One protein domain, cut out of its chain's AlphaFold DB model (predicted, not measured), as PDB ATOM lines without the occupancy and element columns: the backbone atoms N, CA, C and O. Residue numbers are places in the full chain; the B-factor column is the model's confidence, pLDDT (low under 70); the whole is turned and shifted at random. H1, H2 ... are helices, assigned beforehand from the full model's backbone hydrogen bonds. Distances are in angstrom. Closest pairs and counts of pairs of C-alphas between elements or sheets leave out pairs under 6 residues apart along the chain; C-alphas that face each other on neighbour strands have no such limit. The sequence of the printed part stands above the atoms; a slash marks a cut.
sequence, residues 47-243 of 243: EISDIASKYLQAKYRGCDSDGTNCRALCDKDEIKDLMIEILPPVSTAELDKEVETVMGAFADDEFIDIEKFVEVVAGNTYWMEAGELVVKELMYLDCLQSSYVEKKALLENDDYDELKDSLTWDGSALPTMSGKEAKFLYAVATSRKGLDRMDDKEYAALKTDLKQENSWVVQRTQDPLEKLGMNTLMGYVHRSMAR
ATOM      1  N   GLU A  47      -0.571  63.313  24.053       88.69
ATOM      2  CA  GLU A  47       0.077  62.013  23.825       88.69
ATOM      3  C   GLU A  47      -0.334  61.001  24.902       88.69
ATOM      4  O   GLU A  47      -0.732  59.876  24.597       88.69
ATOM      5  N   ILE A  48      -0.350  61.422  26.167       91.44
ATOM      6  CA  ILE A  48      -0.777  60.577  27.291       91.44
ATOM      7  C   ILE A  48      -2.267  60.251  27.204       91.44
ATOM      8  O   ILE A  48      -2.674  59.119  27.483       91.44
ATOM      9  N   SER A  49      -3.086  61.210  26.776       90.62
ATOM     10  CA  SER A  49      -4.521  61.006  26.560       90.62
ATOM     11  C   SER A  49      -4.788  59.976  25.454       90.62
ATOM     12  O   SER A  49      -5.672  59.119  25.594       90.62
ATOM     13  N   ASP A  50      -3.994  60.008  24.381       91.69
ATOM     14  CA  ASP A  50      -4.053  59.020  23.304       91.69
ATOM     15  C   ASP A  50      -3.611  57.628  23.798       91.69
ATOM     16  O   ASP A  50      -4.300  56.637  23.530       91.69
ATOM     17  N   ILE A  51      -2.528  57.532  24.580       94.00
ATOM     18  CA  ILE A  51      -2.063  56.262  25.169       94.00
ATOM     19  C   ILE A  51      -3.116  55.687  26.130       94.00
ATOM     20  O   ILE A  51      -3.427  54.494  26.060       94.00
ATOM     21  N   ALA A  52      -3.722  56.514  26.985       92.50
ATOM     22  CA  ALA A  52      -4.786  56.096  27.900       92.50
ATOM     23  C   ALA A  52      -6.005  55.549  27.142       92.50
ATOM     24  O   ALA A  52      -6.545  54.495  27.487       92.50
ATOM     25  N   SER A  53      -6.386  56.209  26.048       91.44
ATOM     26  CA  SER A  53      -7.466  55.748  25.175       91.44
ATOM     27  C   SER A  53      -7.145  54.390  24.544       91.44
ATOM     28  O   SER A  53      -7.990  53.493  24.551       91.44
ATOM     29  N   LYS A  54      -5.921  54.193  24.035       93.19
ATOM     30  CA  LYS A  54      -5.474  52.905  23.472       93.19
ATOM     31  C   LYS A  54      -5.446  51.797  24.526       93.19
ATOM     32  O   LYS A  54      -5.901  50.687  24.250       93.19
ATOM     33  N   TYR A  55      -4.982  52.104  25.736       94.00
ATOM     34  CA  TYR A  55      -4.986  51.184  26.872       94.00
ATOM     35  C   TYR A  55      -6.409  50.717  27.221       94.00
ATOM     36  O   TYR A  55      -6.665  49.513  27.294       94.00
ATOM     37  N   LEU A  56      -7.360  51.648  27.357       92.19
ATOM     38  CA  LEU A  56      -8.762  51.320  27.641       92.19
ATOM     39  C   LEU A  56      -9.388  50.484  26.517       92.19
ATOM     40  O   LEU A  56     -10.091  49.511  26.788       92.19
ATOM     41  N   GLN A  57      -9.083  50.797  25.257       90.62
ATOM     42  CA  GLN A  57      -9.515  49.979  24.122       90.62
ATOM     43  C   GLN A  57      -8.942  48.559  24.180       90.62
ATOM     44  O   GLN A  57      -9.643  47.603  23.847       90.62
ATOM     45  N   ALA A  58      -7.683  48.395  24.590       90.38
ATOM     46  CA  ALA A  58      -7.059  47.084  24.733       90.38
ATOM     47  C   ALA A  58      -7.693  46.259  25.863       90.38
ATOM     48  O   ALA A  58      -7.912  45.057  25.682       90.38
ATOM     49  N   LYS A  59      -8.043  46.904  26.985       90.06
ATOM     50  CA  LYS A  59      -8.803  46.290  28.085       90.06
ATOM     51  C   LYS A  59     -10.194  45.862  27.648       90.06
ATOM     52  O   LYS A  59     -10.540  44.699  27.819       90.06
ATOM     53  N   TYR A  60     -10.925  46.751  26.982       88.50
ATOM     54  CA  TYR A  60     -12.243  46.455  26.423       88.50
ATOM     55  C   TYR A  60     -12.198  45.264  25.454       88.50
ATOM     56  O   TYR A  60     -12.966  44.318  25.569       88.50
ATOM     57  N   ARG A  61     -11.221  45.231  24.536       84.94
ATOM     58  CA  ARG A  61     -11.014  44.080  23.632       84.94
ATOM     59  C   ARG A  61     -10.628  42.791  24.365       84.94
ATOM     60  O   ARG A  61     -10.666  41.722  23.766       84.94
ATOM     61  N   GLY A  62     -10.181  42.886  25.616       77.69
ATOM     62  CA  GLY A  62      -9.855  41.748  26.469       77.69
ATOM     63  C   GLY A  62     -11.068  41.068  27.104       77.69
ATOM     64  O   GLY A  62     -10.924  39.919  27.503       77.69
ATOM     65  N   CYS A  63     -12.227  41.728  27.159       73.69
ATOM     66  CA  CYS A  63     -13.442  41.189  27.777       73.69
ATOM     67  C   CYS A  63     -14.095  40.030  27.037       73.69
ATOM     68  O   CYS A  63     -14.919  39.355  27.628       73.69
ATOM     69  N   ASP A  64     -13.729  39.745  25.788       64.19
ATOM     70  CA  ASP A  64     -14.208  38.539  25.101       64.19
ATOM     71  C   ASP A  64     -13.410  37.301  25.563       64.19
ATOM     72  O   ASP A  64     -12.766  36.613  24.767       64.19
ATOM     73  N   SER A  65     -13.369  37.053  26.876       54.41
ATOM     74  CA  SER A  65     -12.640  35.921  27.467       54.41
ATOM     75  C   SER A  65     -13.300  34.584  27.149       54.41
ATOM     76  O   SER A  65     -12.614  33.566  27.025       54.41
ATOM     77  N   ASP A  66     -14.618  34.592  26.963       54.34
ATOM     78  CA  ASP A  66     -15.420  33.376  26.866       54.34
ATOM     79  C   ASP A  66     -15.726  32.994  25.410       54.34
ATOM     80  O   ASP A  66     -16.323  31.943  25.161       54.34
ATOM     81  N   GLY A  67     -15.366  33.842  24.432       55.47
ATOM     82  CA  GLY A  67     -15.644  33.646  22.999       55.47
ATOM     83  C   GLY A  67     -17.132  33.461  22.676       55.47
ATOM     84  O   GLY A  67     -17.498  32.999  21.593       55.47
ATOM     85  N   THR A  68     -17.991  33.755  23.653       52.19
ATOM     86  CA  THR A  68     -19.428  33.479  23.635       52.19
ATOM     87  C   THR A  68     -20.185  34.671  23.052       52.19
ATOM     88  O   THR A  68     -21.286  34.517  22.519       52.19
ATOM     89  N   ASN A  69     -19.564  35.855  23.060       55.34
ATOM     90  CA  ASN A  69     -20.139  37.058  22.495       55.34
ATOM     91  C   ASN A  69     -19.847  37.132  20.991       55.34
ATOM     92  O   ASN A  69     -18.875  37.724  20.528       55.34
ATOM     93  N   CYS A  70     -20.758  36.583  20.184       49.00
ATOM     94  CA  CYS A  70     -20.714  36.582  18.712       49.00
ATOM     95  C   CYS A  70     -20.565  37.981  18.066       49.00
ATOM     96  O   CYS A  70     -20.413  38.084  16.846       49.00
ATOM     97  N   ARG A  71     -20.686  39.055  18.860       56.75
ATOM     98  CA  ARG A  71     -20.632  40.466  18.455       56.75
ATOM     99  C   ARG A  71     -19.362  41.207  18.887       56.75
ATOM    100  O   ARG A  71     -19.207  42.342  18.448       56.75
ATOM    101  N   ALA A  72     -18.483  40.592  19.689       61.38
ATOM    102  CA  ALA A  72     -17.294  41.238  20.265       61.38
ATOM    103  C   ALA A  72     -17.606  42.541  21.042       61.38
ATOM    104  O   ALA A  72     -16.838  43.504  20.995       61.38
ATOM    105  N   LEU A  73     -18.763  42.588  21.714       72.00
ATOM    106  CA  LEU A  73     -19.175  43.686  22.591       72.00
ATOM    107  C   LEU A  73     -19.214  43.189  24.032       72.00
ATOM    108  O   LEU A  73     -19.640  42.058  24.246       72.00
ATOM    109  N   CYS A  74     -18.798  44.027  24.979       74.81
ATOM    110  CA  CYS A  74     -18.795  43.678  26.393       74.81
ATOM    111  C   CYS A  74     -20.203  43.745  26.978       74.81
ATOM    112  O   CYS A  74     -20.973  44.661  26.658       74.81
ATOM    113  N   ASP A  75     -20.518  42.806  27.861       80.44
ATOM    114  CA  ASP A  75     -21.727  42.876  28.672       80.44
ATOM    115  C   ASP A  75     -21.542  43.779  29.911       80.44
ATOM    116  O   ASP A  75     -20.464  44.306  30.199       80.44
ATOM    117  N   LYS A  76     -22.633  44.017  30.648       82.50
ATOM    118  CA  LYS A  76     -22.603  44.893  31.830       82.50
ATOM    119  C   LYS A  76     -21.777  44.329  32.982       82.50
ATOM    120  O   LYS A  76     -21.332  45.119  33.809       82.50
ATOM    121  N   ASP A  77     -21.631  43.016  33.084       83.06
ATOM    122  CA  ASP A  77     -20.920  42.393  34.197       83.06
ATOM    123  C   ASP A  77     -19.408  42.356  33.908       83.06
ATOM    124  O   ASP A  77     -18.622  42.762  34.759       83.06
ATOM    125  N   GLU A  78     -19.006  42.083  32.667       84.75
ATOM    126  CA  GLU A  78     -17.639  42.230  32.155       84.75
ATOM    127  C   GLU A  78     -17.123  43.670  32.309       84.75
ATOM    128  O   GLU A  78     -15.979  43.889  32.714       84.75
ATOM    129  N   ILE A  79     -17.963  44.679  32.037       86.62
ATOM    130  CA  ILE A  79     -17.582  46.083  32.256       86.62
ATOM    131  C   ILE A  79     -17.401  46.400  33.745       86.62
ATOM    132  O   ILE A  79     -16.490  47.156  34.084       86.62
ATOM    133  N   LYS A  80     -18.203  45.822  34.649       87.38
ATOM    134  CA  LYS A  80     -17.978  45.992  36.098       87.38
ATOM    135  C   LYS A  80     -16.633  45.408  36.512       87.38
ATOM    136  O   LYS A  80     -15.886  46.079  37.223       87.38
ATOM    137  N   ASP A  81     -16.303  44.212  36.033       87.06
ATOM    138  CA  ASP A  81     -15.025  43.567  36.338       87.06
ATOM    139  C   ASP A  81     -13.841  44.390  35.804       87.06
ATOM    140  O   ASP A  81     -12.868  44.626  36.529       87.06
ATOM    141  N   LEU A  82     -13.951  44.939  34.587       88.62
ATOM    142  CA  LEU A  82     -12.956  45.878  34.060       88.62
ATOM    143  C   LEU A  82     -12.825  47.143  34.901       88.62
ATOM    144  O   LEU A  82     -11.710  47.619  35.114       88.62
ATOM    145  N   MET A  83     -13.937  47.709  35.369       87.75
ATOM    146  CA  MET A  83     -13.904  48.907  36.205       87.75
ATOM    147  C   MET A  83     -13.134  48.655  37.498       87.75
ATOM    148  O   MET A  83     -12.302  49.478  37.889       87.75
ATOM    149  N   ILE A  84     -13.332  47.491  38.120       88.19
ATOM    150  CA  ILE A  84     -12.558  47.084  39.296       88.19
ATOM    151  C   ILE A  84     -11.064  46.999  38.958       88.19
ATOM    152  O   ILE A  84     -10.213  47.429  39.741       88.19
ATOM    153  N   GLU A  85     -10.715  46.495  37.780       87.75
ATOM    154  CA  GLU A  85      -9.321  46.370  37.364       87.75
ATOM    155  C   GLU A  85      -8.647  47.732  37.107       87.75
ATOM    156  O   GLU A  85      -7.532  47.964  37.584       87.75
ATOM    157  N   ILE A  86      -9.343  48.645  36.426       89.75
ATOM    158  CA  ILE A  86      -8.823  49.924  35.911       89.75
ATOM    159  C   ILE A  86      -8.720  51.018  36.992       89.75
ATOM    160  O   ILE A  86      -7.919  51.948  36.867       89.75
ATOM    161  N   LEU A  87      -9.506  50.933  38.065       87.25
ATOM    162  CA  LEU A  87      -9.485  51.932  39.139       87.25
ATOM    163  C   LEU A  87      -8.240  51.801  40.035       87.25
ATOM    164  O   LEU A  87      -7.714  50.703  40.192       87.25
ATOM    165  N   PRO A  88      -7.739  52.879  40.665       85.44
ATOM    166  CA  PRO A  88      -6.648  52.778  41.637       85.44
ATOM    167  C   PRO A  88      -7.039  51.911  42.852       85.44
ATOM    168  O   PRO A  88      -8.221  51.654  43.077       85.44
ATOM    169  N   PRO A  89      -6.070  51.430  43.659       84.81
ATOM    170  CA  PRO A  89      -6.370  50.659  44.862       84.81
ATOM    171  C   PRO A  89      -7.039  51.560  45.912       84.81
ATOM    172  O   PRO A  89      -6.378  52.271  46.672       84.81
ATOM    173  N   VAL A  90      -8.368  51.528  45.919       84.19
ATOM    174  CA  VAL A  90      -9.264  52.228  46.848       84.19
ATOM    175  C   VAL A  90      -9.966  51.217  47.756       84.19
ATOM    176  O   VAL A  90      -9.815  50.007  47.582       84.19
ATOM    177  N   SER A  91     -10.688  51.689  48.773       82.50
ATOM    178  CA  SER A  91     -11.485  50.782  49.610       82.50
ATOM    179  C   SER A  91     -12.659  50.184  48.825       82.50
ATOM    180  O   SER A  91     -13.133  50.784  47.865       82.50
ATOM    181  N   THR A  92     -13.170  49.027  49.252       82.75
ATOM    182  CA  THR A  92     -14.305  48.368  48.580       82.75
ATOM    183  C   THR A  92     -15.554  49.253  48.529       82.75
ATOM    184  O   THR A  92     -16.219  49.310  47.510       82.75
ATOM    185  N   ALA A  93     -15.825  50.036  49.578       83.75
ATOM    186  CA  ALA A  93     -16.966  50.956  49.601       83.75
ATOM    187  C   ALA A  93     -16.821  52.138  48.621       83.75
ATOM    188  O   ALA A  93     -17.803  52.600  48.044       83.75
ATOM    189  N   GLU A  94     -15.599  52.651  48.459       84.88
ATOM    190  CA  GLU A  94     -15.270  53.688  47.472       84.88
ATOM    191  C   GLU A  94     -15.376  53.131  46.044       84.88
ATOM    192  O   GLU A  94     -15.934  53.782  45.164       84.88
ATOM    193  N   LEU A  95     -14.900  51.898  45.851       85.81
ATOM    194  CA  LEU A  95     -14.973  51.166  44.595       85.81
ATOM    195  C   LEU A  95     -16.423  50.925  44.155       85.81
ATOM    196  O   LEU A  95     -16.782  51.298  43.041       85.81
ATOM    197  N   ASP A  96     -17.260  50.362  45.034       86.56
ATOM    198  CA  ASP A  96     -18.659  50.034  44.731       86.56
ATOM    199  C   ASP A  96     -19.438  51.281  44.293       86.56
ATOM    200  O   ASP A  96     -20.177  51.254  43.309       86.56
ATOM    201  N   LYS A  97     -19.209  52.415  44.968       88.88
ATOM    202  CA  LYS A  97     -19.853  53.691  44.640       88.88
ATOM    203  C   LYS A  97     -19.470  54.205  43.248       88.88
ATOM    204  O   LYS A  97     -20.325  54.738  42.533       88.88
ATOM    205  N   GLU A  98     -18.199  54.091  42.865       87.69
ATOM    206  CA  GLU A  98     -17.766  54.526  41.533       87.69
ATOM    207  C   GLU A  98     -18.313  53.605  40.450       87.69
ATOM    208  O   GLU A  98     -18.817  54.083  39.434       87.69
ATOM    209  N   VAL A  99     -18.271  52.293  40.691       88.62
ATOM    210  CA  VAL A  99     -18.839  51.305  39.774       88.62
ATOM    211  C   VAL A  99     -20.328  51.582  39.574       88.62
ATOM    212  O   VAL A  99     -20.772  51.653  38.435       88.62
ATOM    213  N   GLU A 100     -21.102  51.836  40.631       88.75
ATOM    214  CA  GLU A 100     -22.518  52.213  40.507       88.75
ATOM    215  C   GLU A 100     -22.724  53.491  39.681       88.75
ATOM    216  O   GLU A 100     -23.622  53.547  38.838       88.75
ATOM    217  N   THR A 101     -21.878  54.505  39.886       89.25
ATOM    218  CA  THR A 101     -21.959  55.783  39.162       89.25
ATOM    219  C   THR A 101     -21.693  55.592  37.669       89.25
ATOM    220  O   THR A 101     -22.470  56.057  36.832       89.25
ATOM    221  N   VAL A 102     -20.634  54.856  37.329       87.06
ATOM    222  CA  VAL A 102     -20.255  54.552  35.944       87.06
ATOM    223  C   VAL A 102     -21.283  53.636  35.280       87.06
ATOM    224  O   VAL A 102     -21.717  53.910  34.164       87.06
ATOM    225  N   MET A 103     -21.767  52.607  35.978       86.88
ATOM    226  CA  MET A 103     -22.818  51.721  35.463       86.88
ATOM    227  C   MET A 103     -24.153  52.447  35.262       86.88
ATOM    228  O   MET A 103     -24.904  52.096  34.350       86.88
ATOM    229  N   GLY A 104     -24.432  53.494  36.043       86.75
ATOM    230  CA  GLY A 104     -25.568  54.388  35.826       86.75
ATOM    231  C   GLY A 104     -25.521  55.113  34.475       86.75
ATOM    232  O   GLY A 104     -26.568  55.313  33.860       86.75
ATOM    233  N   ALA A 105     -24.328  55.430  33.958       85.62
ATOM    234  CA  ALA A 105     -24.162  56.027  32.628       85.62
ATOM    235  C   ALA A 105     -24.470  55.044  31.476       85.62
ATOM    236  O   ALA A 105     -24.712  55.473  30.344       85.62
ATOM    237  N   PHE A 106     -24.509  53.741  31.774       86.12
ATOM    238  CA  PHE A 106     -24.846  52.655  30.847       86.12
ATOM    239  C   PHE A 106     -26.233  52.043  31.113       86.12
ATOM    240  O   PHE A 106     -26.530  50.935  30.658       86.12
ATOM    241  N   ALA A 107     -27.092  52.711  31.894       81.44
ATOM    242  CA  ALA A 107     -28.376  52.149  32.316       81.44
ATOM    243  C   ALA A 107     -29.258  51.729  31.126       81.44
ATOM    244  O   ALA A 107     -29.822  50.630  31.147       81.44
ATOM    245  N   ASP A 108     -29.299  52.556  30.081       81.31
ATOM    246  CA  ASP A 108     -30.180  52.388  28.921       81.31
ATOM    247  C   ASP A 108     -29.623  51.450  27.836       81.31
ATOM    248  O   ASP A 108     -30.375  51.019  26.959       81.31
ATOM    249  N   ASP A 109     -28.332  51.108  27.875       78.69
ATOM    250  CA  ASP A 109     -27.712  50.292  26.828       78.69
ATOM    251  C   ASP A 109     -27.749  48.808  27.193       78.69
ATOM    252  O   ASP A 109     -27.435  48.422  28.316       78.69
ATOM    253  N   GLU A 110     -28.119  47.954  26.240       73.75
ATOM    254  CA  GLU A 110     -27.998  46.495  26.385       73.75
ATOM    255  C   GLU A 110     -26.558  46.029  26.123       73.75
ATOM    256  O   GLU A 110     -26.061  45.137  26.802       73.75
ATOM    257  N   PHE A 111     -25.878  46.690  25.182       74.81
ATOM    258  CA  PHE A 111     -24.477  46.473  24.835       74.81
ATOM    259  C   PHE A 111     -23.750  47.810  24.855       74.81
ATOM    260  O   PHE A 111     -24.292  48.815  24.393       74.81
ATOM    261  N   ILE A 112     -22.530  47.819  25.378       82.38
ATOM    262  CA  ILE A 112     -21.737  49.038  25.513       82.38
ATOM    263  C   ILE A 112     -20.770  49.101  24.336       82.38
ATOM    264  O   ILE A 112     -20.051  48.146  24.091       82.38
ATOM    265  N   ASP A 113     -20.741  50.205  23.595       83.50
ATOM    266  CA  ASP A 113     -19.757  50.392  22.526       83.50
ATOM    267  C   ASP A 113     -18.397  50.808  23.100       83.50
ATOM    268  O   ASP A 113     -18.324  51.577  24.062       83.50
ATOM    269  N   ILE A 114     -17.308  50.386  22.449       85.81
ATOM    270  CA  ILE A 114     -15.931  50.719  22.860       85.81
ATOM    271  C   ILE A 114     -15.701  52.231  22.998       85.81
ATOM    272  O   ILE A 114     -15.024  52.681  23.915       85.81
ATOM    273  N   GLU A 115     -16.289  53.019  22.098       84.56
ATOM    274  CA  GLU A 115     -16.196  54.479  22.098       84.56
ATOM    275  C   GLU A 115     -16.839  55.076  23.355       84.56
ATOM    276  O   GLU A 115     -16.221  55.884  24.047       84.56
ATOM    277  N   LYS A 116     -18.047  54.614  23.693       86.38
ATOM    278  CA  LYS A 116     -18.773  55.056  24.887       86.38
ATOM    279  C   LYS A 116     -18.067  54.603  26.165       86.38
ATOM    280  O   LYS A 116     -17.985  55.367  27.121       86.38
ATOM    281  N   PHE A 117     -17.533  53.382  26.171       88.44
ATOM    282  CA  PHE A 117     -16.739  52.862  27.281       88.44
ATOM    283  C   PHE A 117     -15.536  53.762  27.573       88.44
ATOM    284  O   PHE A 117     -15.380  54.223  28.700       88.44
ATOM    285  N   VAL A 118     -14.718  54.062  26.559       88.81
ATOM    286  CA  VAL A 118     -13.525  54.905  26.731       88.81
ATOM    287  C   VAL A 118     -13.904  56.288  27.261       88.81
ATOM    288  O   VAL A 118     -13.249  56.769  28.180       88.81
ATOM    289  N   GLU A 119     -14.969  56.904  26.743       85.88
ATOM    290  CA  GLU A 119     -15.425  58.227  27.191       85.88
ATOM    291  C   GLU A 119     -15.806  58.246  28.675       85.88
ATOM    292  O   GLU A 119     -15.322  59.082  29.440       85.88
ATOM    293  N   VAL A 120     -16.663  57.310  29.087       87.88
ATOM    294  CA  VAL A 120     -17.185  57.262  30.456       87.88
ATOM    295  C   VAL A 120     -16.085  56.873  31.441       87.88
ATOM    296  O   VAL A 120     -15.980  57.472  32.510       87.88
ATOM    297  N   VAL A 121     -15.242  55.898  31.087       87.94
ATOM    298  CA  VAL A 121     -14.189  55.412  31.986       87.94
ATOM    299  C   VAL A 121     -13.045  56.408  32.099       87.94
ATOM    300  O   VAL A 121     -12.588  56.647  33.211       87.94
ATOM    301  N   ALA A 122     -12.603  57.040  31.011       86.56
ATOM    302  CA  ALA A 122     -11.561  58.063  31.099       86.56
ATOM    303  C   ALA A 122     -12.013  59.269  31.943       86.56
ATOM    304  O   ALA A 122     -11.211  59.847  32.671       86.56
ATOM    305  N   GLY A 123     -13.302  59.621  31.884       83.31
ATOM    306  CA  GLY A 123     -13.894  60.727  32.639       83.31
ATOM    307  C   GLY A 123     -14.323  60.395  34.073       83.31
ATOM    308  O   GLY A 123     -15.027  61.206  34.677       83.31
ATOM    309  N   ASN A 124     -13.958  59.227  34.612       86.50
ATOM    310  CA  ASN A 124     -14.385  58.825  35.952       86.50
ATOM    311  C   ASN A 124     -13.754  59.701  37.049       86.50
ATOM    312  O   ASN A 124     -12.683  60.296  36.875       86.50
ATOM    313  N   THR A 125     -14.413  59.766  38.204       84.50
ATOM    314  CA  THR A 125     -14.037  60.688  39.284       84.50
ATOM    315  C   THR A 125     -12.629  60.394  39.791       84.50
ATOM    316  O   THR A 125     -11.844  61.310  40.022       84.50
ATOM    317  N   TYR A 126     -12.270  59.116  39.904       83.56
ATOM    318  CA  TYR A 126     -10.976  58.701  40.435       83.56
ATOM    319  C   TYR A 126      -9.816  58.972  39.490       83.56
ATOM    320  O   TYR A 126      -8.752  59.345  39.963       83.56
ATOM    321  N   TRP A 127      -9.986  58.813  38.182       86.44
ATOM    322  CA  TRP A 127      -8.956  59.167  37.206       86.44
ATOM    323  C   TRP A 127      -8.687  60.672  37.244       86.44
ATOM    324  O   TRP A 127      -7.534  61.100  37.265       86.44
ATOM    325  N   MET A 128      -9.749  61.467  37.382       85.94
ATOM    326  CA  MET A 128      -9.654  62.921  37.496       85.94
ATOM    327  C   MET A 128      -9.039  63.379  38.829       85.94
ATOM    328  O   MET A 128      -8.200  64.278  38.835       85.94
ATOM    329  N   GLU A 129      -9.418  62.768  39.955       86.06
ATOM    330  CA  GLU A 129      -8.916  63.128  41.291       86.06
ATOM    331  C   GLU A 129      -7.517  62.573  41.591       86.06
ATOM    332  O   GLU A 129      -6.713  63.242  42.248       86.06
ATOM    333  N   ALA A 130      -7.210  61.356  41.131       85.62
ATOM    334  CA  ALA A 130      -5.896  60.747  41.321       85.62
ATOM    335  C   ALA A 130      -4.814  61.520  40.562       85.62
ATOM    336  O   ALA A 130      -3.694  61.659  41.061       85.62
ATOM    337  N   GLY A 131      -5.183  62.080  39.409       88.25
ATOM    338  CA  GLY A 131      -4.313  62.879  38.565       88.25
ATOM    339  C   GLY A 131      -3.491  62.038  37.593       88.25
ATOM    340  O   GLY A 131      -3.389  60.816  37.700       88.25
ATOM    341  N   GLU A 132      -2.882  62.741  36.641       91.25
ATOM    342  CA  GLU A 132      -2.171  62.162  35.500       91.25
ATOM    343  C   GLU A 132      -1.100  61.144  35.915       91.25
ATOM    344  O   GLU A 132      -1.068  60.027  35.401       91.25
ATOM    345  N   LEU A 133      -0.260  61.502  36.894       92.88
ATOM    346  CA  LEU A 133       0.844  60.663  37.361       92.88
ATOM    347  C   LEU A 133       0.362  59.286  37.840       92.88
ATOM    348  O   LEU A 133       0.917  58.264  37.448       92.88
ATOM    349  N   VAL A 134      -0.695  59.243  38.655       92.75
ATOM    350  CA  VAL A 134      -1.214  57.980  39.204       92.75
ATOM    351  C   VAL A 134      -1.788  57.099  38.103       92.75
ATOM    352  O   VAL A 134      -1.609  55.882  38.133       92.75
ATOM    353  N   VAL A 135      -2.469  57.700  37.127       92.94
ATOM    354  CA  VAL A 135      -3.051  56.964  36.002       92.94
ATOM    355  C   VAL A 135      -1.950  56.391  35.110       92.94
ATOM    356  O   VAL A 135      -2.010  55.207  34.776       92.94
ATOM    357  N   LYS A 136      -0.891  57.162  34.823       94.94
ATOM    358  CA  LYS A 136       0.303  56.653  34.126       94.94
ATOM    359  C   LYS A 136       0.929  55.473  34.870       94.94
ATOM    360  O   LYS A 136       1.208  54.438  34.268       94.94
ATOM    361  N   GLU A 137       1.122  55.608  36.181       94.75
ATOM    362  CA  GLU A 137       1.699  54.567  37.037       94.75
ATOM    363  C   GLU A 137       0.854  53.286  37.038       94.75
ATOM    364  O   GLU A 137       1.392  52.180  36.947       94.75
ATOM    365  N   LEU A 138      -0.471  53.435  37.095       93.75
ATOM    366  CA  LEU A 138      -1.420  52.327  37.039       93.75
ATOM    367  C   LEU A 138      -1.373  51.610  35.687       93.75
ATOM    368  O   LEU A 138      -1.228  50.387  35.656       93.75
ATOM    369  N   MET A 139      -1.444  52.361  34.586       94.44
ATOM    370  CA  MET A 139      -1.365  51.812  33.230       94.44
ATOM    371  C   MET A 139      -0.042  51.079  32.998       94.44
ATOM    372  O   MET A 139      -0.036  49.977  32.451       94.44
ATOM    373  N   TYR A 140       1.073  51.659  33.448       94.69
ATOM    374  CA  TYR A 140       2.395  51.055  33.314       94.69
ATOM    375  C   TYR A 140       2.500  49.743  34.094       94.69
ATOM    376  O   TYR A 140       2.929  48.730  33.537       94.69
ATOM    377  N   LEU A 141       2.080  49.735  35.365       92.75
ATOM    378  CA  LEU A 141       2.113  48.538  36.207       92.75
ATOM    379  C   LEU A 141       1.278  47.403  35.607       92.75
ATOM    380  O   LEU A 141       1.700  46.245  35.611       92.75
ATOM    381  N   ASP A 142       0.103  47.736  35.087       91.31
ATOM    382  CA  ASP A 142      -0.804  46.766  34.499       91.31
ATOM    383  C   ASP A 142      -0.291  46.221  33.150       91.31
ATOM    384  O   ASP A 142      -0.276  45.005  32.940       91.31
ATOM    385  N   CYS A 143       0.269  47.077  32.287       91.56
ATOM    386  CA  CYS A 143       0.961  46.642  31.068       91.56
ATOM    387  C   CYS A 143       2.136  45.706  31.378       91.56
ATOM    388  O   CYS A 143       2.309  44.672  30.724       91.56
ATOM    389  N   LEU A 144       2.925  46.045  32.399       89.31
ATOM    390  CA  LEU A 144       4.058  45.242  32.846       89.31
ATOM    391  C   LEU A 144       3.595  43.860  33.325       89.31
ATOM    392  O   LEU A 144       4.162  42.835  32.935       89.31
ATOM    393  N   GLN A 145       2.533  43.817  34.128       86.19
ATOM    394  CA  GLN A 145       1.967  42.575  34.639       86.19
ATOM    395  C   GLN A 145       1.374  41.703  33.523       86.19
ATOM    396  O   GLN A 145       1.689  40.511  33.469       86.19
ATOM    397  N   SER A 146       0.561  42.266  32.624       86.56
ATOM    398  CA  SER A 146      -0.039  41.518  31.508       86.56
ATOM    399  C   SER A 146       1.045  40.936  30.586       86.56
ATOM    400  O   SER A 146       1.001  39.758  30.216       86.56
ATOM    401  N   SER A 147       2.124  41.685  30.342       84.69
ATOM    402  CA  SER A 147       3.277  41.200  29.575       84.69
ATOM    403  C   SER A 147       4.003  40.032  30.262       84.69
ATOM    404  O   SER A 147       4.337  39.023  29.625       84.69
ATOM    405  N   TYR A 148       4.221  40.101  31.580       80.31
ATOM    406  CA  TYR A 148       4.942  39.050  32.303       80.31
ATOM    407  C   TYR A 148       4.105  37.805  32.595       80.31
ATOM    408  O   TYR A 148       4.642  36.696  32.468       80.31
ATOM    409  N   VAL A 149       2.841  37.971  32.982       76.50
ATOM    410  CA  VAL A 149       1.966  36.884  33.446       76.50
ATOM    411  C   VAL A 149       1.123  36.324  32.309       76.50
ATOM    412  O   VAL A 149       1.164  35.120  32.067       76.50
ATOM    413  N   GLU A 150       0.420  37.183  31.576       75.44
ATOM    414  CA  GLU A 150      -0.525  36.777  30.526       75.44
ATOM    415  C   GLU A 150       0.155  36.608  29.161       75.44
ATOM    416  O   GLU A 150      -0.444  36.078  28.227       75.44
ATOM    417  N   LYS A 151       1.420  37.043  29.040       81.50
ATOM    418  CA  LYS A 151       2.179  37.093  27.776       81.50
ATOM    419  C   LYS A 151       1.451  37.887  26.689       81.50
ATOM    420  O   LYS A 151       1.629  37.622  25.499       81.50
ATOM    421  N   LYS A 152       0.653  38.870  27.108       83.62
ATOM    422  CA  LYS A 152      -0.138  39.743  26.247       83.62
ATOM    423  C   LYS A 152       0.354  41.177  26.415       83.62
ATOM    424  O   LYS A 152       0.551  41.648  27.528       83.62
ATOM    425  N   ALA A 153       0.578  41.861  25.298       86.19
ATOM    426  CA  ALA A 153       0.875  43.287  25.307       86.19
ATOM    427  C   ALA A 153      -0.447  44.064  25.232       86.19
ATOM    428  O   ALA A 153      -1.255  43.807  24.337       86.19
ATOM    429  N   LEU A 154      -0.679  44.972  26.183       89.38
ATOM    430  CA  LEU A 154      -1.850  45.858  26.174       89.38
ATOM    431  C   LEU A 154      -1.621  47.099  25.306       89.38
ATOM    432  O   LEU A 154      -2.547  47.572  24.658       89.38
ATOM    433  N   LEU A 155      -0.385  47.592  25.272       92.69
ATOM    434  CA  LEU A 155       0.046  48.714  24.448       92.69
ATOM    435  C   LEU A 155       1.044  48.244  23.389       92.69
ATOM    436  O   LEU A 155       1.715  47.223  23.558       92.69
ATOM    437  N   GLU A 156       1.129  48.996  22.292       91.81
ATOM    438  CA  GLU A 156       2.220  48.844  21.331       91.81
ATOM    439  C   GLU A 156       3.544  49.277  21.976       91.81
ATOM    440  O   GLU A 156       3.549  50.064  22.920       91.81
ATOM    441  N   ASN A 157       4.669  48.757  21.476       92.19
ATOM    442  CA  ASN A 157       5.980  49.030  22.074       92.19
ATOM    443  C   ASN A 157       6.284  50.535  22.133       92.19
ATOM    444  O   ASN A 157       6.736  51.002  23.169       92.19
ATOM    445  N   ASP A 158       5.975  51.278  21.067       94.75
ATOM    446  CA  ASP A 158       6.221  52.722  20.999       94.75
ATOM    447  C   ASP A 158       5.398  53.480  22.062       94.75
ATOM    448  O   ASP A 158       5.942  54.305  22.788       94.75
ATOM    449  N   ASP A 159       4.110  53.144  22.224       95.38
ATOM    450  CA  ASP A 159       3.242  53.749  23.249       95.38
ATOM    451  C   ASP A 159       3.677  53.373  24.676       95.38
ATOM    452  O   ASP A 159       3.554  54.164  25.611       95.38
ATOM    453  N   TYR A 160       4.169  52.147  24.861       94.00
ATOM    454  CA  TYR A 160       4.678  51.674  26.146       94.00
ATOM    455  C   TYR A 160       5.993  52.364  26.532       94.00
ATOM    456  O   TYR A 160       6.168  52.741  27.694       94.00
ATOM    457  N   ASP A 161       6.907  52.533  25.576       94.62
ATOM    458  CA  ASP A 161       8.177  53.225  25.787       94.62
ATOM    459  C   ASP A 161       7.941  54.720  26.059       94.62
ATOM    460  O   ASP A 161       8.514  55.250  27.010       94.62
ATOM    461  N   GLU A 162       7.011  55.363  25.346       96.00
ATOM    462  CA  GLU A 162       6.604  56.752  25.612       96.00
ATOM    463  C   GLU A 162       6.013  56.915  27.023       96.00
ATOM    464  O   GLU A 162       6.413  57.794  27.791       96.00
ATOM    465  N   LEU A 163       5.114  56.010  27.433       95.62
ATOM    466  CA  LEU A 163       4.559  56.004  28.790       95.62
ATOM    467  C   LEU A 163       5.661  55.879  29.854       95.62
ATOM    468  O   LEU A 163       5.624  56.548  30.892       95.62
ATOM    469  N   LYS A 164       6.649  55.018  29.605       94.88
ATOM    470  CA  LYS A 164       7.779  54.792  30.507       94.88
ATOM    471  C   LYS A 164       8.711  56.002  30.582       94.88
ATOM    472  O   LYS A 164       9.166  56.345  31.680       94.88
ATOM    473  N   ASP A 165       8.997  56.638  29.455       95.50
ATOM    474  CA  ASP A 165       9.848  57.825  29.384       95.50
ATOM    475  C   ASP A 165       9.169  59.017  30.063       95.50
ATOM    476  O   ASP A 165       9.802  59.698  30.874       95.50
ATOM    477  N   SER A 166       7.861  59.198  29.856       95.44
ATOM    478  CA  SER A 166       7.062  60.207  30.558       95.44
ATOM    479  C   SER A 166       7.087  60.005  32.079       95.44
ATOM    480  O   SER A 166       7.396  60.933  32.825       95.44
ATOM    481  N   LEU A 167       6.885  58.771  32.559       94.88
ATOM    482  CA  LEU A 167       7.003  58.443  33.989       94.88
ATOM    483  C   LEU A 167       8.409  58.693  34.545       94.88
ATOM    484  O   LEU A 167       8.565  59.099  35.698       94.88
ATOM    485  N   THR A 168       9.437  58.437  33.736       94.00
ATOM    486  CA  THR A 168      10.829  58.696  34.114       94.00
ATOM    487  C   THR A 168      11.084  60.200  34.232       94.00
ATOM    488  O   THR A 168      11.748  60.626  35.180       94.00
ATOM    489  N   TRP A 169      10.519  61.008  33.331       93.75
ATOM    490  CA  TRP A 169      10.590  62.470  33.393       93.75
ATOM    491  C   TRP A 169       9.845  63.062  34.585       93.75
ATOM    492  O   TRP A 169      10.373  63.967  35.235       93.75
ATOM    493  N   ASP A 170       8.681  62.508  34.918       91.81
ATOM    494  CA  ASP A 170       7.900  62.892  36.099       91.81
ATOM    495  C   ASP A 170       8.588  62.478  37.419       91.81
ATOM    496  O   ASP A 170       8.205  62.924  38.503       91.81
ATOM    497  N   GLY A 171       9.638  61.651  37.345       90.62
ATOM    498  CA  GLY A 171      10.414  61.188  38.495       90.62
ATOM    499  C   GLY A 171       9.770  60.024  39.251       90.62
ATOM    500  O   GLY A 171      10.099  59.805  40.420       90.62
ATOM    501  N   SER A 172       8.863  59.280  38.611       92.38
ATOM    502  CA  SER A 172       8.252  58.090  39.204       92.38
ATOM    503  C   SER A 172       9.299  57.006  39.473       92.38
ATOM    504  O   SER A 172      10.223  56.773  38.690       92.38
ATOM    505  N   ALA A 173       9.130  56.286  40.582       89.19
ATOM    506  CA  ALA A 173       9.975  55.145  40.920       89.19
ATOM    507  C   ALA A 173       9.597  53.868  40.141       89.19
ATOM    508  O   ALA A 173      10.413  52.946  40.046       89.19
ATOM    509  N   LEU A 174       8.389  53.796  39.565       90.50
ATOM    510  CA  LEU A 174       7.857  52.578  38.940       90.50
ATOM    511  C   LEU A 174       8.671  52.074  37.737       90.50
ATOM    512  O   LEU A 174       8.943  50.871  37.690       90.50
ATOM    513  N   PRO A 175       9.131  52.928  36.799       91.00
ATOM    514  CA  PRO A 175       9.961  52.486  35.675       91.00
ATOM    515  C   PRO A 175      11.261  51.783  36.084       91.00
ATOM    516  O   PRO A 175      11.824  51.019  35.299       91.00
ATOM    517  N   THR A 176      11.740  52.035  37.307       88.38
ATOM    518  CA  THR A 176      12.990  51.473  37.844       88.38
ATOM    519  C   THR A 176      12.796  50.185  38.648       88.38
ATOM    520  O   THR A 176      13.781  49.560  39.043       88.38
ATOM    521  N   MET A 177      11.548  49.772  38.887       87.31
ATOM    522  CA  MET A 177      11.242  48.568  39.656       87.31
ATOM    523  C   MET A 177      11.662  47.296  38.919       87.31
ATOM    524  O   MET A 177      11.533  47.158  37.701       87.31
ATOM    525  N   SER A 178      12.104  46.310  39.691       87.31
ATOM    526  CA  SER A 178      12.297  44.949  39.200       87.31
ATOM    527  C   SER A 178      10.957  44.244  38.948       87.31
ATOM    528  O   SER A 178       9.925  44.574  39.532       87.31
ATOM    529  N   GLY A 179      10.964  43.186  38.131       85.25
ATOM    530  CA  GLY A 179       9.752  42.394  37.879       85.25
ATOM    531  C   GLY A 179       9.153  41.759  39.145       85.25
ATOM    532  O   GLY A 179       7.936  41.640  39.254       85.25
ATOM    533  N   LYS A 180       9.983  41.397  40.138       89.44
ATOM    534  CA  LYS A 180       9.511  40.886  41.440       89.44
ATOM    535  C   LYS A 180       8.767  41.961  42.230       89.44
ATOM    536  O   LYS A 180       7.716  41.687  42.806       89.44
ATOM    537  N   GLU A 181       9.307  43.176  42.238       90.31
ATOM    538  CA  GLU A 181       8.702  44.337  42.890       90.31
ATOM    539  C   GLU A 181       7.376  44.715  42.242       90.31
ATOM    540  O   GLU A 181       6.390  44.904  42.951       90.31
ATOM    541  N   ALA A 182       7.327  44.755  40.908       89.12
ATOM    542  CA  ALA A 182       6.100  45.016  40.164       89.12
ATOM    543  C   ALA A 182       5.030  43.958  40.459       89.12
ATOM    544  O   ALA A 182       3.895  44.299  40.786       89.12
ATOM    545  N   LYS A 183       5.406  42.671  40.449       89.88
ATOM    546  CA  LYS A 183       4.491  41.570  40.773       89.88
ATOM    547  C   LYS A 183       3.933  41.686  42.194       89.88
ATOM    548  O   LYS A 183       2.743  41.463  42.413       89.88
ATOM    549  N   PHE A 184       4.782  42.041  43.159       90.94
ATOM    550  CA  PHE A 184       4.366  42.249  44.544       90.94
ATOM    551  C   PHE A 184       3.420  43.446  44.676       90.94
ATOM    552  O   PHE A 184       2.385  43.333  45.335       90.94
ATOM    553  N   LEU A 185       3.752  44.573  44.040       90.81
ATOM    554  CA  LEU A 185       2.924  45.774  44.057       90.81
ATOM    555  C   LEU A 185       1.553  45.515  43.428       90.81
ATOM    556  O   LEU A 185       0.540  45.872  44.024       90.81
ATOM    557  N   TYR A 186       1.517  44.843  42.277       89.69
ATOM    558  CA  TYR A 186       0.274  44.468  41.610       89.69
ATOM    559  C   TYR A 186      -0.594  43.584  42.511       89.69
ATOM    560  O   TYR A 186      -1.744  43.927  42.757       89.69
ATOM    561  N   ALA A 187      -0.034  42.519  43.099       90.00
ATOM    562  CA  ALA A 187      -0.775  41.640  44.011       90.00
ATOM    563  C   ALA A 187      -1.345  42.391  45.227       90.00
ATOM    564  O   ALA A 187      -2.480  42.163  45.643       90.00
ATOM    565  N   VAL A 188      -0.568  43.322  45.787       89.69
ATOM    566  CA  VAL A 188      -1.026  44.188  46.876       89.69
ATOM    567  C   VAL A 188      -2.171  45.100  46.423       89.69
ATOM    568  O   VAL A 188      -3.161  45.232  47.144       89.69
ATOM    569  N   ALA A 189      -2.039  45.728  45.256       89.19
ATOM    570  CA  ALA A 189      -3.035  46.644  44.722       89.19
ATOM    571  C   ALA A 189      -4.345  45.924  44.374       89.19
ATOM    572  O   ALA A 189      -5.412  46.441  44.692       89.19
ATOM    573  N   THR A 190      -4.291  44.731  43.776       87.06
ATOM    574  CA  THR A 190      -5.488  43.968  43.390       87.06
ATOM    575  C   THR A 190      -6.198  43.351  44.588       87.06
ATOM    576  O   THR A 190      -7.422  43.432  44.662       87.06
ATOM    577  N   SER A 191      -5.459  42.827  45.573       87.50
ATOM    578  CA  SER A 191      -6.053  42.259  46.794       87.50
ATOM    579  C   SER A 191      -6.911  43.290  47.539       87.50
ATOM    580  O   SER A 191      -7.973  42.969  48.070       87.50
ATOM    581  N   ARG A 192      -6.527  44.576  47.500       84.81
ATOM    582  CA  ARG A 192      -7.323  45.665  48.098       84.81
ATOM    583  C   ARG A 192      -8.661  45.906  47.411       84.81
ATOM    584  O   ARG A 192      -9.599  46.335  48.074       84.81
ATOM    585  N   LYS A 193      -8.748  45.585  46.125       83.50
ATOM    586  CA  LYS A 193      -9.978  45.664  45.336       83.50
ATOM    587  C   LYS A 193     -10.818  44.381  45.420       83.50
ATOM    588  O   LYS A 193     -11.828  44.283  44.742       83.50
ATOM    589  N   GLY A 194     -10.393  43.391  46.214       82.12
ATOM    590  CA  GLY A 194     -11.035  42.074  46.289       82.12
ATOM    591  C   GLY A 194     -10.648  41.119  45.156       82.12
ATOM    592  O   GLY A 194     -11.284  40.083  44.991       82.12
ATOM    593  N   LEU A 195      -9.610  41.449  44.376       82.25
ATOM    594  CA  LEU A 195      -9.092  40.609  43.298       82.25
ATOM    595  C   LEU A 195      -7.838  39.854  43.763       82.25
ATOM    596  O   LEU A 195      -6.711  40.364  43.698       82.25
ATOM    597  N   ASP A 196      -8.024  38.610  44.193       78.56
ATOM    598  CA  ASP A 196      -6.928  37.733  44.611       78.56
ATOM    599  C   ASP A 196      -6.255  37.084  43.393       78.56
ATOM    600  O   ASP A 196      -6.613  36.001  42.931       78.56
ATOM    601  N   ARG A 197      -5.258  37.783  42.840       81.00
ATOM    602  CA  ARG A 197      -4.466  37.337  41.675       81.00
ATOM    603  C   ARG A 197      -3.238  36.492  42.054       81.00
ATOM    604  O   ARG A 197      -2.513  36.046  41.167       81.00
ATOM    605  N   MET A 198      -2.968  36.305  43.346       86.12
ATOM    606  CA  MET A 198      -1.796  35.591  43.866       86.12
ATOM    607  C   MET A 198      -2.171  34.766  45.099       86.12
ATOM    608  O   MET A 198      -2.885  35.256  45.966       86.12
ATOM    609  N   ASP A 199      -1.650  33.539  45.189       90.00
ATOM    610  CA  ASP A 199      -1.844  32.662  46.351       90.00
ATOM    611  C   ASP A 199      -1.054  33.147  47.578       90.00
ATOM    612  O   ASP A 199       0.064  33.657  47.456       90.00
ATOM    613  N   ASP A 200      -1.585  32.904  48.777       89.69
ATOM    614  CA  ASP A 200      -0.970  33.308  50.047       89.69
ATOM    615  C   ASP A 200       0.466  32.791  50.222       89.69
ATOM    616  O   ASP A 200       1.331  33.497  50.757       89.69
ATOM    617  N   LYS A 201       0.756  31.560  49.774       92.69
ATOM    618  CA  LYS A 201       2.106  30.984  49.887       92.69
ATOM    619  C   LYS A 201       3.072  31.676  48.943       92.69
ATOM    620  O   LYS A 201       4.210  31.953  49.327       92.69
ATOM    621  N   GLU A 202       2.619  31.955  47.725       91.50
ATOM    622  CA  GLU A 202       3.401  32.681  46.732       91.50
ATOM    623  C   GLU A 202       3.688  34.110  47.208       91.50
ATOM    624  O   GLU A 202       4.835  34.559  47.165       91.50
ATOM    625  N   TYR A 203       2.678  34.782  47.763       92.00
ATOM    626  CA  TYR A 203       2.817  36.113  48.341       92.00
ATOM    627  C   TYR A 203       3.827  36.138  49.494       92.00
ATOM    628  O   TYR A 203       4.709  37.002  49.545       92.00
ATOM    629  N   ALA A 204       3.743  35.176  50.419       93.38
ATOM    630  CA  ALA A 204       4.661  35.080  51.551       93.38
ATOM    631  C   ALA A 204       6.113  34.825  51.111       93.38
ATOM    632  O   ALA A 204       7.040  35.421  51.676       93.38
ATOM    633  N   ALA A 205       6.314  33.978  50.097       94.88
ATOM    634  CA  ALA A 205       7.626  33.717  49.513       94.88
ATOM    635  C   ALA A 205       8.198  34.979  48.851       94.88
ATOM    636  O   ALA A 205       9.280  35.430  49.225       94.88
ATOM    637  N   LEU A 206       7.426  35.625  47.969       93.12
ATOM    638  CA  LEU A 206       7.839  36.844  47.270       93.12
ATOM    639  C   LEU A 206       8.184  37.977  48.245       93.12
ATOM    640  O   LEU A 206       9.196  38.660  48.093       93.12
ATOM    641  N   LYS A 207       7.379  38.144  49.298       93.56
ATOM    642  CA  LYS A 207       7.640  39.118  50.362       93.56
ATOM    643  C   LYS A 207       8.934  38.824  51.118       93.56
ATOM    644  O   LYS A 207       9.592  39.758  51.573       93.56
ATOM    645  N   THR A 208       9.277  37.553  51.307       94.69
ATOM    646  CA  THR A 208      10.507  37.151  52.002       94.69
ATOM    647  C   THR A 208      11.731  37.444  51.146       94.69
ATOM    648  O   THR A 208      12.667  38.068  51.643       94.69
ATOM    649  N   ASP A 209      11.689  37.093  49.863       94.44
ATOM    650  CA  ASP A 209      12.763  37.374  48.905       94.44
ATOM    651  C   ASP A 209      13.030  38.878  48.800       94.44
ATOM    652  O   ASP A 209      14.151  39.340  49.001       94.44
ATOM    653  N   LEU A 210      11.978  39.674  48.599       94.56
ATOM    654  CA  LEU A 210      12.094  41.128  48.487       94.56
ATOM    655  C   LEU A 210      12.606  41.789  49.778       94.56
ATOM    656  O   LEU A 210      13.292  42.809  49.721       94.56
ATOM    657  N   LYS A 211      12.323  41.212  50.956       93.75
ATOM    658  CA  LYS A 211      12.933  41.666  52.219       93.75
ATOM    659  C   LYS A 211      14.431  41.389  52.263       93.75
ATOM    660  O   LYS A 211      15.171  42.239  52.745       93.75
ATOM    661  N   GLN A 212      14.872  40.226  51.786       93.94
ATOM    662  CA  GLN A 212      16.297  39.886  51.715       93.94
ATOM    663  C   GLN A 212      17.037  40.792  50.722       93.94
ATOM    664  O   GLN A 212      18.166  41.200  50.985       93.94
ATOM    665  N   GLU A 213      16.370  41.167  49.631       92.75
ATOM    666  CA  GLU A 213      16.867  42.108  48.620       92.75
ATOM    667  C   GLU A 213      16.816  43.581  49.084       92.75
ATOM    668  O   GLU A 213      17.261  44.466  48.359       92.75
ATOM    669  N   ASN A 214      16.322  43.864  50.298       90.25
ATOM    670  CA  ASN A 214      16.096  45.219  50.817       90.25
ATOM    671  C   ASN A 214      15.252  46.099  49.876       90.25
ATOM    672  O   ASN A 214      15.478  47.305  49.774       90.25
ATOM    673  N   SER A 215      14.253  45.504  49.222       90.19
ATOM    674  CA  SER A 215      13.352  46.226  48.328       90.19
ATOM    675  C   SER A 215      12.560  47.303  49.074       90.19
ATOM    676  O   SER A 215      11.934  47.057  50.113       90.19
ATOM    677  N   TRP A 216      12.541  48.498  48.491       87.25
ATOM    678  CA  TRP A 216      11.830  49.658  49.022       87.25
ATOM    679  C   TRP A 216      10.306  49.455  49.042       87.25
ATOM    680  O   TRP A 216       9.635  49.934  49.958       87.25
ATOM    681  N   VAL A 217       9.770  48.670  48.101       87.50
ATOM    682  CA  VAL A 217       8.331  48.390  47.956       87.50
ATOM    683  C   VAL A 217       7.797  47.618  49.162       87.50
ATOM    684  O   VAL A 217       6.710  47.896  49.667       87.50
ATOM    685  N   VAL A 218       8.579  46.666  49.686       87.81
ATOM    686  CA  VAL A 218       8.186  45.897  50.879       87.81
ATOM    687  C   VAL A 218       8.433  46.673  52.166       87.81
ATOM    688  O   VAL A 218       7.685  46.502  53.134       87.81
ATOM    689  N   GLN A 219       9.454  47.531  52.183       83.75
ATOM    690  CA  GLN A 219       9.709  48.443  53.301       83.75
ATOM    691  C   GLN A 219       8.657  49.551  53.404       83.75
ATOM    692  O   GLN A 219       8.526  50.140  54.474       83.75
ATOM    693  N   ARG A 220       7.872  49.778  52.337       78.25
ATOM    694  CA  ARG A 220       6.817  50.804  52.270       78.25
ATOM    695  C   ARG A 220       7.369  52.191  52.567       78.25
ATOM    696  O   ARG A 220       6.750  53.014  53.240       78.25
ATOM    697  N   THR A 221       8.596  52.418  52.118       81.12
ATOM    698  CA  THR A 221       9.223  53.722  52.236       81.12
ATOM    699  C   THR A 221       8.501  54.651  51.276       81.12
ATOM    700  O   THR A 221       8.360  54.314  50.104       81.12
ATOM    701  N   GLN A 222       8.063  55.810  51.769       79.75
ATOM    702  CA  GLN A 222       7.470  56.827  50.908       79.75
ATOM    703  C   GLN A 222       8.446  57.183  49.791       79.75
ATOM    704  O   GLN A 222       9.631  57.459  50.056       79.75
ATOM    705  N   ASP A 223       7.947  57.165  48.562       80.25
ATOM    706  CA  ASP A 223       8.719  57.585  47.406       80.25
ATOM    707  C   ASP A 223       8.978  59.109  47.477       80.25
ATOM    708  O   ASP A 223       8.332  59.825  48.255       80.25
ATOM    709  N   PRO A 224       9.982  59.637  46.754       83.75
ATOM    710  CA  PRO A 224      10.298  61.061  46.795       83.75
ATOM    711  C   PRO A 224       9.102  61.970  46.486       83.75
ATOM    712  O   PRO A 224       8.996  63.026  47.107       83.75
ATOM    713  N   LEU A 225       8.198  61.564  45.589       87.56
ATOM    714  CA  LEU A 225       7.031  62.358  45.205       87.56
ATOM    715  C   LEU A 225       5.947  62.300  46.290       87.56
ATOM    716  O   LEU A 225       5.389  63.338  46.650       87.56
ATOM    717  N   GLU A 226       5.726  61.138  46.914       85.94
ATOM    718  CA  GLU A 226       4.832  61.029  48.080       85.94
ATOM    719  C   GLU A 226       5.312  61.905  49.249       85.94
ATOM    720  O   GLU A 226       4.506  62.582  49.892       85.94
ATOM    721  N   LYS A 227       6.626  61.974  49.504       87.25
ATOM    722  CA  LYS A 227       7.187  62.864  50.545       87.25
ATOM    723  C   LYS A 227       6.947  64.345  50.259       87.25
ATOM    724  O   LYS A 227       6.891  65.141  51.196       87.25
ATOM    725  N   LEU A 228       6.815  64.712  48.986       88.31
ATOM    726  CA  LEU A 228       6.455  66.060  48.546       88.31
ATOM    727  C   LEU A 228       4.937  66.306  48.578       88.31
ATOM    728  O   LEU A 228       4.493  67.403  48.247       88.31
ATOM    729  N   GLY A 229       4.143  65.319  49.006       85.81
ATOM    730  CA  GLY A 229       2.688  65.409  49.103       85.81
ATOM    731  C   GLY A 229       1.966  65.189  47.775       85.81
ATOM    732  O   GLY A 229       0.790  65.533  47.673       85.81
ATOM    733  N   MET A 230       2.643  64.642  46.762       87.56
ATOM    734  CA  MET A 230       2.011  64.297  45.491       87.56
ATOM    735  C   MET A 230       1.210  62.998  45.610       87.56
ATOM    736  O   MET A 230       1.520  62.114  46.412       87.56
ATOM    737  N   ASN A 231       0.171  62.873  44.785       89.44
ATOM    738  CA  ASN A 231      -0.553  61.620  44.642       89.44
ATOM    739  C   ASN A 231       0.277  60.660  43.782       89.44
ATOM    740  O   ASN A 231       0.532  60.940  42.616       89.44
ATOM    741  N   THR A 232       0.670  59.529  44.366       91.50
ATOM    742  CA  THR A 232       1.319  58.407  43.672       91.50
ATOM    743  C   THR A 232       0.507  57.135  43.889       91.50
ATOM    744  O   THR A 232      -0.236  57.016  44.875       91.50
ATOM    745  N   LEU A 233       0.648  56.158  42.996       90.25
ATOM    746  CA  LEU A 233       0.048  54.833  43.139       90.25
ATOM    747  C   LEU A 233       0.481  54.180  44.458       90.25
ATOM    748  O   LEU A 233      -0.349  53.615  45.173       90.25
ATOM    749  N   MET A 234       1.759  54.321  44.826       89.50
ATOM    750  CA  MET A 234       2.268  53.861  46.121       89.50
ATOM    751  C   MET A 234       1.582  54.569  47.290       89.50
ATOM    752  O   MET A 234       1.186  53.905  48.246       89.50
ATOM    753  N   GLY A 235       1.328  55.874  47.187       89.25
ATOM    754  CA  GLY A 235       0.533  56.611  48.166       89.25
ATOM    755  C   GLY A 235      -0.890  56.054  48.327       89.25
ATOM    756  O   GLY A 235      -1.375  55.924  49.454       89.25
ATOM    757  N   TYR A 236      -1.559  55.659  47.238       88.50
ATOM    758  CA  TYR A 236      -2.862  54.974  47.309       88.50
ATOM    759  C   TYR A 236      -2.759  53.614  48.011       88.50
ATOM    760  O   TYR A 236      -3.573  53.297  48.884       88.50
ATOM    761  N   VAL A 237      -1.723  52.834  47.702       88.31
ATOM    762  CA  VAL A 237      -1.452  51.563  48.387       88.31
ATOM    763  C   VAL A 237      -1.200  51.786  49.882       88.31
ATOM    764  O   VAL A 237      -1.802  51.112  50.714       88.31
ATOM    765  N   HIS A 238      -0.378  52.762  50.262       87.12
ATOM    766  CA  HIS A 238      -0.106  53.075  51.664       87.12
ATOM    767  C   HIS A 238      -1.379  53.484  52.419       87.12
ATOM    768  O   HIS A 238      -1.641  52.965  53.508       87.12
ATOM    769  N   ARG A 239      -2.214  54.349  51.827       84.69
ATOM    770  CA  ARG A 239      -3.480  54.796  52.433       84.69
ATOM    771  C   ARG A 239      -4.507  53.675  52.560       84.69
ATOM    772  O   ARG A 239      -5.143  53.569  53.606       84.69
ATOM    773  N   SER A 240      -4.649  52.830  51.541       80.19
ATOM    774  CA  SER A 240      -5.587  51.696  51.563       80.19
ATOM    775  C   SER A 240      -5.187  50.602  52.560       80.19
ATOM    776  O   SER A 240      -6.024  49.795  52.956       80.19
ATOM    777  N   MET A 241      -3.921  50.572  52.993       74.38
ATOM    778  CA  MET A 241      -3.429  49.660  54.030       74.38
ATOM    779  C   MET A 241      -3.484  50.221  55.453       74.38
ATOM    780  O   MET A 241      -3.370  49.442  56.398       74.38
ATOM    781  N   ALA A 242      -3.577  51.543  55.608       70.12
ATOM    782  CA  ALA A 242      -3.596  52.212  56.910       70.12
ATOM    783  C   ALA A 242      -5.009  52.344  57.510       70.12
ATOM    784  O   ALA A 242      -5.128  52.621  58.703       70.12
ATOM    785  N   ARG A 243      -6.047  52.183  56.683       51.72
ATOM    786  CA  ARG A 243      -7.463  52.148  57.073       51.72
ATOM    787  C   ARG A 243      -7.904  50.713  57.354       51.72
ATOM    788  O   ARG A 243      -8.725  50.554  58.279       51.72
TER     789      ARG A 243
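What this domain is: This is residues 47 to 243 of the 243 residues of the protein "Hypothetical protein" of Florenciella parvula (UniProt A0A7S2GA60). A compact body of mostly crossed helices is built round one longer helix, H6, which runs through the middle; H7 folds back on it as a hairpin and H8 crosses it on another side. H1 to H4 make a group toward one end of the longest axis, with the loop of residues 61 to 75 at its margin, and H9 and H10 lie beyond H8 toward the other end. The printed part has 197 residues with twelve named helices, H1 to H12 in chain order, and no named strand; the class is all helix. The radius of gyration of the C-alphas is 16.7 A, and the spans are 51 by 37 by 34 A.

How they stand to each other: H1, residues 47 to 60, and H2, residues 76 to 86, form a helical hairpin that only just touches, with 3 pairs of C-alphas within 8 A; the closest are those of Lys 59 and Leu 82, 7.3 A apart. H2 touches H3, residues 92 to 104, at a steep tilt of 48 degrees, opposite ways, closest at the C-alphas of Lys 80 and Val 99, 6.5 A. H4, residues 114 to 122, touches H1 at a steep tilt of 60 degrees, closest at the C-alphas of Leu 56 and Val 118, 6.0 A. H5, residues 125 to 130, meets H4 only through their link. H6, residues 132 to 150, and H7, residues 157 to 169, form a helical hairpin at a steep tilt of 44 degrees, with the C-alphas of Lys 136 and Leu 163 closest at 6.9 A. H8, residues 179 to 192, touches H6 only just about perpendicular, at 71 degrees; the closest C-alphas, of Leu 141 and Ala 182, are 6.6 A apart. H9, residues 200 to 212, touches H8, with the C-alphas of Phe 184 and Leu 206 closest at 7.0 A. H10, residues 216 to 219, touches H9, closest at the C-alphas of Lys 211 and Val 218, 6.5 A. H11, residues 224 to 227, is close to but not clearly touching H12, residues 233 to 242. Every O i to N i+4 pair is within hydrogen-bond range in the helices but H10 and H11, which are too short for such a pair.

Where its parts are: H1 begins at C-alpha 47, (0.077, 62.013, 23.825), and is 20.0 A long. H6 is 25.9 A long and H8 20.2 A. H12 ends at C-alpha 242, (-3.596, 52.212, 56.910).

The domain as a whole: The C-alphas of Asp 108 and Gln 212, 53.3 A apart, are the farthest. The printed part has no cut. The link from H1 to H2 is long. The pLDDT is under 70 at residues 64 to 72 and 243.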